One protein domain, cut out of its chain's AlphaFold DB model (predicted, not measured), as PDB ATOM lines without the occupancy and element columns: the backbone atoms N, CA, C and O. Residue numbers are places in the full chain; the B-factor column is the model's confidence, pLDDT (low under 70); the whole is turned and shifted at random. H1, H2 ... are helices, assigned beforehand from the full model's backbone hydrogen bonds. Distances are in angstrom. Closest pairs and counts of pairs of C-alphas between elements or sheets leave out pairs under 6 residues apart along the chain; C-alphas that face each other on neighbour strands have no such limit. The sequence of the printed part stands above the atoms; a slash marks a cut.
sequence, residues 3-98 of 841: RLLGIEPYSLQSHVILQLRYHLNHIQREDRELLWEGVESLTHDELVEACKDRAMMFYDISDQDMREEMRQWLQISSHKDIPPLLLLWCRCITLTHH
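This is residues 3 to 98 of the 841 residues of the protein "Letm1 family protein" of Cystoisospora suis (UniProt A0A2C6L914). One long helix, H1, runs along the length of this domain, and three shorter helices lie on one side of it: H2 and H3 packed together beneath its second half, and H4 starting near its middle and running away from it. H3 comes up to H1 with its last residues and H4 leaves from there, the two making a V, while residues 3 to 12 run out to the beginning of H1, which then folds back. The printed part has 96 residues with four named helices, in the order H1, H2, H3, H4, and no named strand; the class is all helix. The whole is compact, with a radius of gyration of the C-alphas of 13.4 A, and spans 39 by 30 by 21 A.

Start at Arg 3 and go along residues 3 to 12, which hold no named helix. Find C-alpha 13 at (-4.547, -0.834, -108.979); from there H1, residues 13 to 37, runs 36.2 A to C-alpha 37 at (10.774, -30.286, -94.458). After a short link of 6 residues you reach H2, residues 44 to 53, 14.4 A long. A short link of 9 residues brings you to H3, residues 63 to 77, 20.5 A long. A short link of 6 residues then leads to H4, residues 84 to 97, also 20.5 A long, ending with C-alpha 97 at (10.908, -15.830, -122.915).

Begin with H2 and H3, which touch at a steep tilt of 41 degrees and run the same way; their closest C-alphas, of Cys 51 and Met 70, are 6.9 A apart. H3 only just touches H1, with 3 pairs of C-alphas within 8 A, through residues 74 to 77 of H3 and 31 to 35 of H1 alone. Look there for their closest C-alphas, of Asp 31 and Leu 74, 6.4 A apart; the lines of the two helices are about perpendicular at 72 degrees, only just past steep. H1 and H2 are close but not clearly touching, with Ile 27 and Asp 53 closest at 7.5 A between C-alphas, and run opposite ways at a steep tilt of 38 degrees. H4 is close to H1 but not clearly touching, about perpendicular at 82 degrees, with the C-alphas of Leu 24 and Leu 85 closest at 7.0 A. H3 and H4 are also close but not clearly touching, closest at the C-alphas of Ser 77 and Pro 84, 6.4 A; they run opposite ways at a tilt of 37 degrees, only just steep. H2 and H4 are apart. Every O i to N i+4 pair is within hydrogen-bond range in H2, H3 and H4, and 19 of 21 are in H1.

The two C-alphas farthest apart, of Leu 12 and Gln 64, are 39.7 A apart. The printed part has no cut, and no link between its helices is long. In this predicted model the mean pLDDT of the printed part is 90.8; look at residue 98 for the one printed residue under 70.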
ATOM      1  N   ARG A   3      -1.428 -12.353-114.042       88.56
ATOM      2  CA  ARG A   3      -1.881 -13.340-115.047       88.56
ATOM      3  C   ARG A   3      -0.900 -14.499-115.314       88.56
ATOM      4  O   ARG A   3      -1.342 -15.550-115.748       88.56
ATOM      5  N   LEU A   4       0.404 -14.308-115.087       88.31
ATOM      6  CA  LEU A   4       1.429 -15.363-115.190       88.31
ATOM      7  C   LEU A   4       1.444 -16.252-113.937       88.31
ATOM      8  O   LEU A   4       1.686 -17.443-114.037       88.31
ATOM      9  N   LEU A   5       1.128 -15.668-112.776       89.62
ATOM     10  CA  LEU A   5       0.981 -16.343-111.480       89.62
ATOM     11  C   LEU A   5      -0.393 -17.033-111.324       89.62
ATOM     12  O   LEU A   5      -0.759 -17.433-110.229       89.62
ATOM     13  N   GLY A   6      -1.220 -17.078-112.377       86.56
ATOM     14  CA  GLY A   6      -2.609 -17.556-112.301       86.56
ATOM     15  C   GLY A   6      -3.573 -16.663-111.500       86.56
ATOM     16  O   GLY A   6      -4.745 -17.002-111.370       86.56
ATOM     17  N   ILE A   7      -3.119 -15.512-110.991       88.75
ATOM     18  CA  ILE A   7      -3.930 -14.575-110.203       88.75
ATOM     19  C   ILE A   7      -4.742 -13.686-111.149       88.75
ATOM     20  O   ILE A   7      -4.174 -12.905-111.922       88.75
ATOM     21  N   GLU A   8      -6.069 -13.744-111.045       88.12
ATOM     22  CA  GLU A   8      -6.972 -12.833-111.751       88.12
ATOM     23  C   GLU A   8      -6.825 -11.394-111.209       88.12
ATOM     24  O   GLU A   8      -7.077 -11.160-110.025       88.12
ATOM     25  N   PRO A   9      -6.380 -10.415-112.021       86.19
ATOM     26  CA  PRO A   9      -6.172  -9.050-111.552       86.19
ATOM     27  C   PRO A   9      -7.478  -8.248-111.584       86.19
ATOM     28  O   PRO A   9      -8.097  -8.109-112.640       86.19
ATOM     29  N   TYR A  10      -7.845  -7.644-110.454       86.56
ATOM     30  CA  TYR A  10      -8.939  -6.669-110.411       86.56
ATOM     31  C   TYR A  10      -8.629  -5.401-111.227       86.56
ATOM     32  O   TYR A  10      -7.477  -5.087-111.525       86.56
ATOM     33  N   SER A  11      -9.672  -4.640-111.563       82.75
ATOM     34  CA  SER A  11      -9.566  -3.384-112.319       82.75
ATOM     35  C   SER A  11      -8.834  -2.267-111.564       82.75
ATOM     36  O   SER A  11      -8.161  -1.451-112.192       82.75
ATOM     37  N   LEU A  12      -8.943  -2.220-110.231       92.69
ATOM     38  CA  LEU A  12      -8.360  -1.156-109.413       92.69
ATOM     39  C   LEU A  12      -6.940  -1.507-108.938       92.69
ATOM     40  O   LEU A  12      -6.714  -2.520-108.274       92.69
ATOM     41  N   GLN A  13      -5.980  -0.623-109.225       88.19
ATOM     42  CA  GLN A  13      -4.547  -0.834-108.979       88.19
ATOM     43  C   GLN A  13      -4.199  -1.166-107.515       88.19
ATOM     44  O   GLN A  13      -3.321  -1.995-107.269       88.19
ATOM     45  N   SER A  14      -4.896  -0.572-106.540       89.25
ATOM     46  CA  SER A  14      -4.705  -0.857-105.109       89.25
ATOM     47  C   SER A  14      -4.989  -2.324-104.765       89.25
ATOM     48  O   SER A  14      -4.186  -2.963-104.083       89.25
ATOM     49  N   HIS A  15      -6.070  -2.893-105.305       90.31
ATOM     50  CA  HIS A  15      -6.427  -4.299-105.120       90.31
ATOM     51  C   HIS A  15      -5.385  -5.232-105.742       90.31
ATOM     52  O   HIS A  15      -4.977  -6.194-105.098       90.31
ATOM     53  N   VAL A  16      -4.876  -4.912-106.936       90.75
ATOM     54  CA  VAL A  16      -3.813  -5.695-107.595       90.75
ATOM     55  C   VAL A  16      -2.521  -5.706-106.765       90.75
ATOM     56  O   VAL A  16      -1.883  -6.749-106.617       90.75
ATOM     57  N   ILE A  17      -2.150  -4.572-106.158       91.62
ATOM     58  CA  ILE A  17      -1.001  -4.482-105.240       91.62
ATOM     59  C   ILE A  17      -1.242  -5.319-103.973       91.62
ATOM     60  O   ILE A  17      -0.330  -6.005-103.511       91.62
ATOM     61  N   LEU A  18      -2.458  -5.304-103.417       92.62
ATOM     62  CA  LEU A  18      -2.818  -6.105-102.241       92.62
ATOM     63  C   LEU A  18      -2.839  -7.615-102.538       92.62
ATOM     64  O   LEU A  18      -2.321  -8.382-101.729       92.62
ATOM     65  N   GLN A  19      -3.345  -8.039-103.703       91.44
ATOM     66  CA  GLN A  19      -3.269  -9.428-104.175       91.44
ATOM     67  C   GLN A  19      -1.813  -9.899-104.278       91.44
ATOM     68  O   GLN A  19      -1.464 -10.944-103.733       91.44
ATOM     69  N   LEU A  20      -0.944  -9.107-104.916       92.69
ATOM     70  CA  LEU A  20       0.478  -9.436-105.055       92.69
ATOM     71  C   LEU A  20       1.201  -9.495-103.704       92.69
ATOM     72  O   LEU A  20       1.994 -10.405-103.482       92.69
ATOM     73  N   ARG A  21       0.906  -8.575-102.776       93.25
ATOM     74  CA  ARG A  21       1.436  -8.620-101.399       93.25
ATOM     75  C   ARG A  21       0.947  -9.854-100.637       93.25
ATOM     76  O   ARG A  21       1.724 -10.449 -99.896       93.25
ATOM     77  N   TYR A  22      -0.313 -10.253-100.815       93.19
ATOM     78  CA  TYR A  22      -0.854 -11.470-100.208       93.19
ATOM     79  C   TYR A  22      -0.151 -12.725-100.742       93.19
ATOM     80  O   TYR A  22       0.314 -13.532 -99.940       93.19
ATOM     81  N   HIS A  23       0.002 -12.840-102.066       93.06
ATOM     82  CA  HIS A  23       0.714 -13.945-102.723       93.06
ATOM     83  C   HIS A  23       2.180 -14.031-102.283       93.06
ATOM     84  O   HIS A  23       2.661 -15.088-101.892       93.06
ATOM     85  N   LEU A  24       2.879 -12.895-102.230       94.12
ATOM     86  CA  LEU A  24       4.272 -12.850-101.783       94.12
ATOM     87  C   LEU A  24       4.430 -13.302-100.319       94.12
ATOM     88  O   LEU A  24       5.363 -14.027 -99.991       94.12
ATOM     89  N   ASN A  25       3.489 -12.925 -99.448       93.88
ATOM     90  CA  ASN A  25       3.454 -13.357 -98.048       93.88
ATOM     91  C   ASN A  25       3.013 -14.828 -97.869       93.88
ATOM     92  O   ASN A  25       3.236 -15.397 -96.797       93.88
ATOM     93  N   HIS A  26       2.378 -15.427 -98.883       93.56
ATOM     94  CA  HIS A  26       2.045 -16.855 -98.961       93.56
ATOM     95  C   HIS A  26       3.307 -17.662 -99.276       93.56
ATOM     96  O   HIS A  26       3.720 -18.478 -98.452       93.56
ATOM     97  N   ILE A  27       3.984 -17.320-100.380       94.38
ATOM     98  CA  ILE A  27       5.270 -17.904-100.794       94.38
ATOM     99  C   ILE A  27       6.291 -17.808 -99.656       94.38
ATOM    100  O   ILE A  27       6.880 -18.809 -99.280       94.38
ATOM    101  N   GLN A  28       6.451 -16.641 -99.019       93.12
ATOM    102  CA  GLN A  28       7.375 -16.477 -97.884       93.12
ATOM    103  C   GLN A  28       7.048 -17.345 -96.658       93.12
ATOM    104  O   GLN A  28       7.905 -17.501 -95.785       93.12
ATOM    105  N   ARG A  29       5.805 -17.824 -96.507       93.88
ATOM    106  CA  ARG A  29       5.452 -18.748 -95.425       93.88
ATOM    107  C   ARG A  29       5.838 -20.165 -95.809       93.88
ATOM    108  O   ARG A  29       6.604 -20.774 -95.068       93.88
ATOM    109  N   GLU A  30       5.379 -20.607 -96.973       94.56
ATOM    110  CA  GLU A  30       5.740 -21.901 -97.543       94.56
ATOM    111  C   GLU A  30       7.249 -22.067 -97.639       94.56
ATOM    112  O   GLU A  30       7.759 -23.066 -97.177       94.56
ATOM    113  N   ASP A  31       7.996 -21.079 -98.138       94.56
ATOM    114  CA  ASP A  31       9.455 -21.151 -98.269       94.56
ATOM    115  C   ASP A  31      10.150 -21.490 -96.935       94.56
ATOM    116  O   ASP A  31      11.197 -22.127 -96.940       94.56
ATOM    117  N   ARG A  32       9.568 -21.128 -95.779       92.06
ATOM    118  CA  ARG A  32      10.086 -21.520 -94.453       92.06
ATOM    119  C   ARG A  32       9.662 -22.924 -94.022       92.06
ATOM    120  O   ARG A  32      10.397 -23.566 -93.281       92.06
ATOM    121  N   GLU A  33       8.493 -23.376 -94.458       91.06
ATOM    122  CA  GLU A  33       7.961 -24.721 -94.208       91.06
ATOM    123  C   GLU A  33       8.707 -25.739 -95.109       91.06
ATOM    124  O   GLU A  33       9.300 -26.692 -94.608       91.06
ATOM    125  N   LEU A  34       8.866 -25.429 -96.401       92.81
ATOM    126  CA  LEU A  34       9.704 -26.119 -97.391       92.81
ATOM    127  C   LEU A  34      11.191 -26.181 -97.004       92.81
ATOM    128  O   LEU A  34      11.850 -27.184 -97.272       92.81
ATOM    129  N   LEU A  35      11.741 -25.134 -96.377       91.50
ATOM    130  CA  LEU A  35      13.127 -25.135 -95.885       91.50
ATOM    131  C   LEU A  35      13.314 -26.031 -94.647       91.50
ATOM    132  O   LEU A  35      14.426 -26.491 -94.394       91.50
ATOM    133  N   TRP A  36      12.246 -26.289 -93.884       91.56
ATOM    134  CA  TRP A  36      12.264 -27.179 -92.721       91.56
ATOM    135  C   TRP A  36      12.040 -28.650 -93.100       91.56
ATOM    136  O   TRP A  36      12.732 -29.528 -92.589       91.56
ATOM    137  N   GLU A  37      11.097 -28.924 -94.004       91.62
ATOM    138  CA  GLU A  37      10.774 -30.286 -94.458       91.62
ATOM    139  C   GLU A  37      11.716 -30.787 -95.567       91.62
ATOM    140  O   GLU A  37      12.003 -31.982 -95.653       91.62
ATOM    141  N   GLY A  38      12.249 -29.864 -96.371       90.19
ATOM    142  CA  GLY A  38      13.147 -30.125 -97.489       90.19
ATOM    143  C   GLY A  38      12.412 -30.428 -98.799       90.19
ATOM    144  O   GLY A  38      11.426 -31.150 -98.836       90.19
ATOM    145  N   VAL A  39      12.957 -29.944 -99.920       93.06
ATOM    146  CA  VAL A  39      12.377 -30.076-101.280       93.06
ATOM    147  C   VAL A  39      12.129 -31.534-101.728       93.06
ATOM    148  O   VAL A  39      11.389 -31.777-102.679       93.06
ATOM    149  N   GLU A  40      12.719 -32.523-101.053       91.00
ATOM    150  CA  GLU A  40      12.501 -33.951-101.331       91.00
ATOM    151  C   GLU A  40      11.236 -34.538-100.673       91.00
ATOM    152  O   GLU A  40      10.846 -35.646-101.035       91.00
ATOM    153  N   SER A  41      10.570 -33.841 -99.740       89.56
ATOM    154  CA  SER A  41       9.312 -34.329 -99.145       89.56
ATOM    155  C   SER A  41       8.113 -34.216-100.099       89.56
ATOM    156  O   SER A  41       7.175 -35.003 -99.990       89.56
ATOM    157  N   LEU A  42       8.158 -33.267-101.043       90.12
ATOM    158  CA  LEU A  42       7.034 -32.911-101.913       90.12
ATOM    159  C   LEU A  42       6.683 -34.021-102.906       90.12
ATOM    160  O   LEU A  42       7.560 -34.571-103.587       90.12
ATOM    161  N   THR A  43       5.387 -34.272-103.074       93.56
ATOM    162  CA  THR A  43       4.853 -35.040-104.206       93.56
ATOM    163  C   THR A  43       4.990 -34.264-105.524       93.56
ATOM    164  O   THR A  43       5.329 -33.082-105.539       93.56
ATOM    165  N   HIS A  44       4.745 -34.935-106.655       91.62
ATOM    166  CA  HIS A  44       4.795 -34.311-107.981       91.62
ATOM    167  C   HIS A  44       3.813 -33.133-108.105       91.62
ATOM    168  O   HIS A  44       4.195 -32.054-108.551       91.62
ATOM    169  N   ASP A  45       2.569 -33.320-107.657       92.50
ATOM    170  CA  ASP A  45       1.510 -32.314-107.787       92.50
ATOM    171  C   ASP A  45       1.808 -31.068-106.929       92.50
ATOM    172  O   ASP A  45       1.690 -29.938-107.406       92.50
ATOM    173  N   GLU A  46       2.287 -31.267-105.694       92.38
ATOM    174  CA  GLU A  46       2.722 -30.189-104.790       92.38
ATOM    175  C   GLU A  46       3.947 -29.439-105.333       92.38
ATOM    176  O   GLU A  46       4.030 -28.218-105.218       92.38
ATOM    177  N   LEU A  47       4.892 -30.147-105.964       93.75
ATOM    178  CA  LEU A  47       6.060 -29.548-106.614       93.75
ATOM    179  C   LEU A  47       5.654 -28.682-107.817       93.75
ATOM    180  O   LEU A  47       6.157 -27.568-107.964       93.75
ATOM    181  N   VAL A  48       4.720 -29.157-108.647       93.62
ATOM    182  CA  VAL A  48       4.168 -28.402-109.784       93.62
ATOM    183  C   VAL A  48       3.424 -27.150-109.311       93.62
ATOM    184  O   VAL A  48       3.634 -26.071-109.871       93.62
ATOM    185  N   GLU A  49       2.601 -27.252-108.262       92.31
ATOM    186  CA  GLU A  49       1.893 -26.102-107.683       92.31
ATOM    187  C   GLU A  49       2.871 -25.085-107.067       92.31
ATOM    188  O   GLU A  49       2.829 -23.901-107.417       92.31
ATOM    189  N   ALA A  50       3.844 -25.544-106.273       93.44
ATOM    190  CA  ALA A  50       4.859 -24.685-105.674       93.44
ATOM    191  C   ALA A  50       5.736 -23.968-106.723       93.44
ATOM    192  O   ALA A  50       6.060 -22.789-106.540       93.44
ATOM    193  N   CYS A  51       6.103 -24.637-107.825       92.94
ATOM    194  CA  CYS A  51       6.830 -24.033-108.949       92.94
ATOM    195  C   CYS A  51       5.990 -22.970-109.671       92.94
ATOM    196  O   CYS A  51       6.472 -21.859-109.913       92.94
ATOM    197  N   LYS A  52       4.724 -23.284-109.969       92.06
ATOM    198  CA  LYS A  52       3.759 -22.386-110.623       92.06
ATOM    199  C   LYS A  52       3.553 -21.092-109.830       92.06
ATOM    200  O   LYS A  52       3.647 -20.009-110.409       92.06
ATOM    201  N   ASP A  53       3.355 -21.175-108.515       92.88
ATOM    202  CA  ASP A  53       3.137 -19.992-107.669       92.88
ATOM    203  C   ASP A  53       4.364 -19.072-107.585       92.88
ATOM    204  O   ASP A  53       4.219 -17.858-107.420       92.88
ATOM    205  N   ARG A  54       5.566 -19.624-107.779       93.50
ATOM    206  CA  ARG A  54       6.851 -18.901-107.827       93.50
ATOM    207  C   ARG A  54       7.242 -18.445-109.245       93.50
ATOM    208  O   ARG A  54       8.334 -17.912-109.439       93.50
ATOM    209  N   ALA A  55       6.354 -18.619-110.231       92.62
ATOM    210  CA  ALA A  55       6.586 -18.365-111.660       92.62
ATOM    211  C   ALA A  55       7.814 -19.095-112.247       92.62
ATOM    212  O   ALA A  55       8.467 -18.588-113.162       92.62
ATOM    213  N   MET A  56       8.131 -20.278-111.718       91.56
ATOM    214  CA  MET A  56       9.131 -21.192-112.277       91.56
ATOM    215  C   MET A  56       8.495 -22.084-113.352       91.56
ATOM    216  O   MET A  56       7.268 -22.143-113.482       91.56
ATOM    217  N   MET A  57       9.314 -22.741-114.174       88.06
ATOM    218  CA  MET A  57       8.792 -23.582-115.253       88.06
ATOM    219  C   MET A  57       8.352 -24.951-114.711       88.06
ATOM    220  O   MET A  57       9.090 -25.612-113.991       88.06
ATOM    221  N   PHE A  58       7.136 -25.369-115.074       88.06
ATOM    222  CA  PHE A  58       6.486 -26.598-114.586       88.06
ATOM    223  C   PHE A  58       5.977 -27.515-115.718       88.06
ATOM    224  O   PHE A  58       5.293 -28.503-115.467       88.06
ATOM    225  N   TYR A  59       6.265 -27.170-116.977       85.19
ATOM    226  CA  TYR A  59       5.842 -27.903-118.174       85.19
ATOM    227  C   TYR A  59       7.071 -28.227-119.032       85.19
ATOM    228  O   TYR A  59       7.969 -27.393-119.131       85.19
ATOM    229  N   ASP A  60       7.109 -29.425-119.624       84.06
ATOM    230  CA  ASP A  60       8.259 -30.008-120.345       84.06
ATOM    231  C   ASP A  60       9.580 -30.101-119.538       84.06
ATOM    232  O   ASP A  60      10.656 -30.268-120.113       84.06
ATOM    233  N   ILE A  61       9.512 -30.044-118.202       88.75
ATOM    234  CA  ILE A  61      10.655 -30.156-117.276       88.75
ATOM    235  C   ILE A  61      10.495 -31.405-116.393       88.75
ATOM    236  O   ILE A  61       9.370 -31.775-116.054       88.75
ATOM    237  N   SER A  62      11.596 -32.077-116.027       93.88
ATOM    238  CA  SER A  62      11.536 -33.256-115.150       93.88
ATOM    239  C   SER A  62      11.419 -32.884-113.668       93.88
ATOM    240  O   SER A  62      11.891 -31.833-113.235       93.88
ATOM    241  N   ASP A  63      10.855 -33.781-112.856       92.81
ATOM    242  CA  ASP A  63      10.780 -33.646-111.396       92.81
ATOM    243  C   ASP A  63      12.125 -33.285-110.751       92.81
ATOM    244  O   ASP A  63      12.163 -32.500-109.807       92.81
ATOM    245  N   GLN A  64      13.233 -33.838-111.252       93.06
ATOM    246  CA  GLN A  64      14.561 -33.576-110.699       93.06
ATOM    247  C   GLN A  64      14.997 -32.129-110.954       93.06
ATOM    248  O   GLN A  64      15.484 -31.467-110.035       93.06
ATOM    249  N   ASP A  65      14.767 -31.636-112.172       93.56
ATOM    250  CA  ASP A  65      15.088 -30.267-112.576       93.56
ATOM    251  C   ASP A  65      14.178 -29.260-111.846       93.56
ATOM    252  O   ASP A  65      14.655 -28.239-111.358       93.56
ATOM    253  N   MET A  66      12.884 -29.573-111.670       94.31
ATOM    254  CA  MET A  66      11.958 -28.764-110.859       94.31
ATOM    255  C   MET A  66      12.393 -28.690-109.385       94.31
ATOM    256  O   MET A  66      12.319 -27.625-108.769       94.31
ATOM    257  N   ARG A  67      12.905 -29.786-108.803       95.06
ATOM    258  CA  ARG A  67      13.491 -29.759-107.448       95.06
ATOM    259  C   ARG A  67      14.806 -28.972-107.397       95.06
ATOM    260  O   ARG A  67      15.145 -28.445-106.339       95.06
ATOM    261  N   GLU A  68      15.551 -28.865-108.495       95.12
ATOM    262  CA  GLU A  68      16.754 -28.025-108.578       95.12
ATOM    263  C   GLU A  68      16.415 -26.529-108.744       95.12
ATOM    264  O   GLU A  68      16.949 -25.714-107.991       95.12
ATOM    265  N   GLU A  69      15.439 -26.176-109.591       93.75
ATOM    266  CA  GLU A  69      14.815 -24.839-109.656       93.75
ATOM    267  C   GLU A  69      14.328 -24.388-108.265       93.75
ATOM    268  O   GLU A  69      14.625 -23.273-107.826       93.75
ATOM    269  N   MET A  70      13.630 -25.272-107.541       94.62
ATOM    270  CA  MET A  70      13.106 -25.010-106.196       94.62
ATOM    271  C   MET A  70      14.213 -24.856-105.145       94.62
ATOM    272  O   MET A  70      14.158 -23.938-104.326       94.62
ATOM    273  N   ARG A  71      15.258 -25.696-105.179       95.25
ATOM    274  CA  ARG A  71      16.457 -25.517-104.337       95.25
ATOM    275  C   ARG A  71      17.121 -24.165-104.582       95.25
ATOM    276  O   ARG A  71      17.440 -23.467-103.622       95.25
ATOM    277  N   GLN A  72      17.303 -23.791-105.848       94.50
ATOM    278  CA  GLN A  72      17.892 -22.511-106.228       94.50
ATOM    279  C   GLN A  72      17.019 -21.339-105.757       94.50
ATOM    280  O   GLN A  72      17.545 -20.368-105.213       94.50
ATOM    281  N   TRP A  73      15.692 -21.438-105.909       94.44
ATOM    282  CA  TRP A  73      14.751 -20.447-105.384       94.44
ATOM    283  C   TRP A  73      14.898 -20.284-103.870       94.44
ATOM    284  O   TRP A  73      15.132 -19.165-103.425       94.44
ATOM    285  N   LEU A  74      14.826 -21.370-103.091       94.31
ATOM    286  CA  LEU A  74      14.902 -21.315-101.624       94.31
ATOM    287  C   LEU A  74      16.259 -20.812-101.123       94.31
ATOM    288  O   LEU A  74      16.315 -20.059-100.151       94.31
ATOM    289  N   GLN A  75      17.355 -21.168-101.801       93.38
ATOM    290  CA  GLN A  75      18.667 -20.599-101.503       93.38
ATOM    291  C   GLN A  75      18.628 -19.070-101.651       93.38
ATOM    292  O   GLN A  75      19.018 -18.361-100.725       93.38
ATOM    293  N   ILE A  76      18.107 -18.556-102.769       93.50
ATOM    294  CA  ILE A  76      18.054 -17.113-103.041       93.50
ATOM    295  C   ILE A  76      17.034 -16.400-102.132       93.50
ATOM    296  O   ILE A  76      17.350 -15.335-101.605       93.50
ATOM    297  N   SER A  77      15.850 -16.973-101.889       91.25
ATOM    298  CA  SER A  77      14.803 -16.366-101.048       91.25
ATOM    299  C   SER A  77      15.122 -16.395 -99.547       91.25
ATOM    300  O   SER A  77      14.548 -15.613 -98.788       91.25
ATOM    301  N   SER A  78      16.088 -17.217 -99.114       88.94
ATOM    302  CA  SER A  78      16.628 -17.181 -97.747       88.94
ATOM    303  C   SER A  78      17.477 -15.931 -97.448       88.94
ATOM    304  O   SER A  78      17.588 -15.528 -96.284       88.94
ATOM    305  N   HIS A  79      18.046 -15.282 -98.474       88.81
ATOM    306  CA  HIS A  79      18.845 -14.066 -98.317       88.81
ATOM    307  C   HIS A  79      17.945 -12.840 -98.110       88.81
ATOM    308  O   HIS A  79      17.280 -12.365 -99.030       88.81
ATOM    309  N   LYS A  80      17.969 -12.289 -96.891       83.94
ATOM    310  CA  LYS A  80      17.142 -11.138 -96.468       83.94
ATOM    311  C   LYS A  80      17.366  -9.871 -97.300       83.94
ATOM    312  O   LYS A  80      16.481  -9.024 -97.361       83.94
ATOM    313  N   ASP A  81      18.536  -9.755 -97.916       89.25
ATOM    314  CA  ASP A  81      18.986  -8.585 -98.675       89.25
ATOM    315  C   ASP A  81      18.360  -8.515-100.079       89.25
ATOM    316  O   ASP A  81      18.427  -7.481-100.744       89.25
ATOM    317  N   ILE A  82      17.731  -9.605-100.540       91.50
ATOM    318  CA  ILE A  82      17.108  -9.720-101.862       91.50
ATOM    319  C   ILE A  82      15.590  -9.531-101.717       91.50
ATOM    320  O   ILE A  82      14.919 -10.397-101.155       91.50
ATOM    321  N   PRO A  83      14.990  -8.445-102.249       91.25
ATOM    322  CA  PRO A  83      13.545  -8.252-102.172       91.25
ATOM    323  C   PRO A  83      12.808  -9.378-102.921       91.25
ATOM    324  O   PRO A  83      12.948  -9.483-104.142       91.25
ATOM    325  N   PRO A  84      11.960 -10.198-102.269       89.81
ATOM    326  CA  PRO A  84      11.362 -11.361-102.931       89.81
ATOM    327  C   PRO A  84      10.389 -10.980-104.062       89.81
ATOM    328  O   PRO A  84      10.144 -11.777-104.962       89.81
ATOM    329  N   LEU A  85       9.880  -9.738-104.079       92.50
ATOM    330  CA  LEU A  85       9.117  -9.201-105.213       92.50
ATOM    331  C   LEU A  85       9.980  -9.054-106.479       92.50
ATOM    332  O   LEU A  85       9.481  -9.281-107.579       92.50
ATOM    333  N   LEU A  86      11.263  -8.702-106.331       93.00
ATOM    334  CA  LEU A  86      12.219  -8.633-107.437       93.00
ATOM    335  C   LEU A  86      12.530 -10.042-107.955       93.00
ATOM    336  O   LEU A  86      12.472 -10.266-109.159       93.00
ATOM    337  N   LEU A  87      12.759 -11.001-107.051       92.31
ATOM    338  CA  LEU A  87      12.990 -12.408-107.398       92.31
ATOM    339  C   LEU A  87      11.814 -13.004-108.198       92.31
ATOM    340  O   LEU A  87      12.012 -13.579-109.271       92.31
ATOM    341  N   LEU A  88      10.580 -12.781-107.727       93.12
ATOM    342  CA  LEU A  88       9.352 -13.202-108.408       93.12
ATOM    343  C   LEU A  88       9.174 -12.514-109.775       93.12
ATOM    344  O   LEU A  88       8.709 -13.135-110.732       93.12
ATOM    345  N   TRP A  89       9.562 -11.239-109.893       92.69
ATOM    346  CA  TRP A  89       9.515 -10.496-111.155       92.69
ATOM    347  C   TRP A  89      10.545 -11.010-112.170       92.69
ATOM    348  O   TRP A  89      10.203 -11.193-113.338       92.69
ATOM    349  N   CYS A  90      11.765 -11.337-111.733       92.56
ATOM    350  CA  CYS A  90      12.782 -11.972-112.572       92.56
ATOM    351  C   CYS A  90      12.310 -13.335-113.107       92.56
ATOM    352  O   CYS A  90      12.404 -13.568-114.314       92.56
ATOM    353  N   ARG A  91      11.717 -14.190-112.257       91.88
ATOM    354  CA  ARG A  91      11.109 -15.466-112.690       91.88
ATOM    355  C   ARG A  91       9.957 -15.263-113.684       91.88
ATOM    356  O   ARG A  91       9.928 -15.905-114.736       91.88
ATOM    357  N   CYS A  92       9.079 -14.285-113.436       90.94
ATOM    358  CA  CYS A  92       8.033 -13.896-114.390       90.94
ATOM    359  C   CYS A  92       8.593 -13.495-115.768       90.94
ATOM    360  O   CYS A  92       7.963 -13.797-116.778       90.94
ATOM    361  N   ILE A  93       9.747 -12.819-115.832       89.00
ATOM    362  CA  ILE A  93      10.386 -12.450-117.105       89.00
ATOM    363  C   ILE A  93      10.915 -13.698-117.821       89.00
ATOM    364  O   ILE A  93      10.597 -13.887-118.996       89.00
ATOM    365  N   THR A  94      11.647 -14.584-117.134       86.38
ATOM    366  CA  THR A  94      12.167 -15.819-117.755       86.38
ATOM    367  C   THR A  94      11.049 -16.685-118.342       86.38
ATOM    368  O   THR A  94      11.159 -17.134-119.481       86.38
ATOM    369  N   LEU A  95       9.920 -16.802-117.634       84.44
ATOM    370  CA  LEU A  95       8.738 -17.548-118.079       84.44
ATOM    371  C   LEU A  95       8.065 -16.934-119.327       84.44
ATOM    372  O   LEU A  95       7.440 -17.651-120.101       84.44
ATOM    373  N   THR A  96       8.227 -15.628-119.589       80.56
ATOM    374  CA  THR A  96       7.752 -15.013-120.850       80.56
ATOM    375  C   THR A  96       8.682 -15.219-122.048       80.56
ATOM    376  O   THR A  96       8.227 -15.084-123.183       80.56
ATOM    377  N   HIS A  97       9.955 -15.562-121.830       70.56
ATOM    378  CA  HIS A  97      10.908 -15.830-122.915       70.56
ATOM    379  C   HIS A  97      10.878 -17.283-123.409       70.56
ATOM    380  O   HIS A  97      11.214 -17.523-124.569       70.56
ATOM    381  N   HIS A  98      10.442 -18.229-122.573       63.25
ATOM    382  CA  HIS A  98      10.192 -19.616-122.967       63.25
ATOM    383  C   HIS A  98       8.681 -19.910-122.882       63.25
ATOM    384  O   HIS A  98       8.200 -20.329-121.829       63.25
TER     385      HIS A  98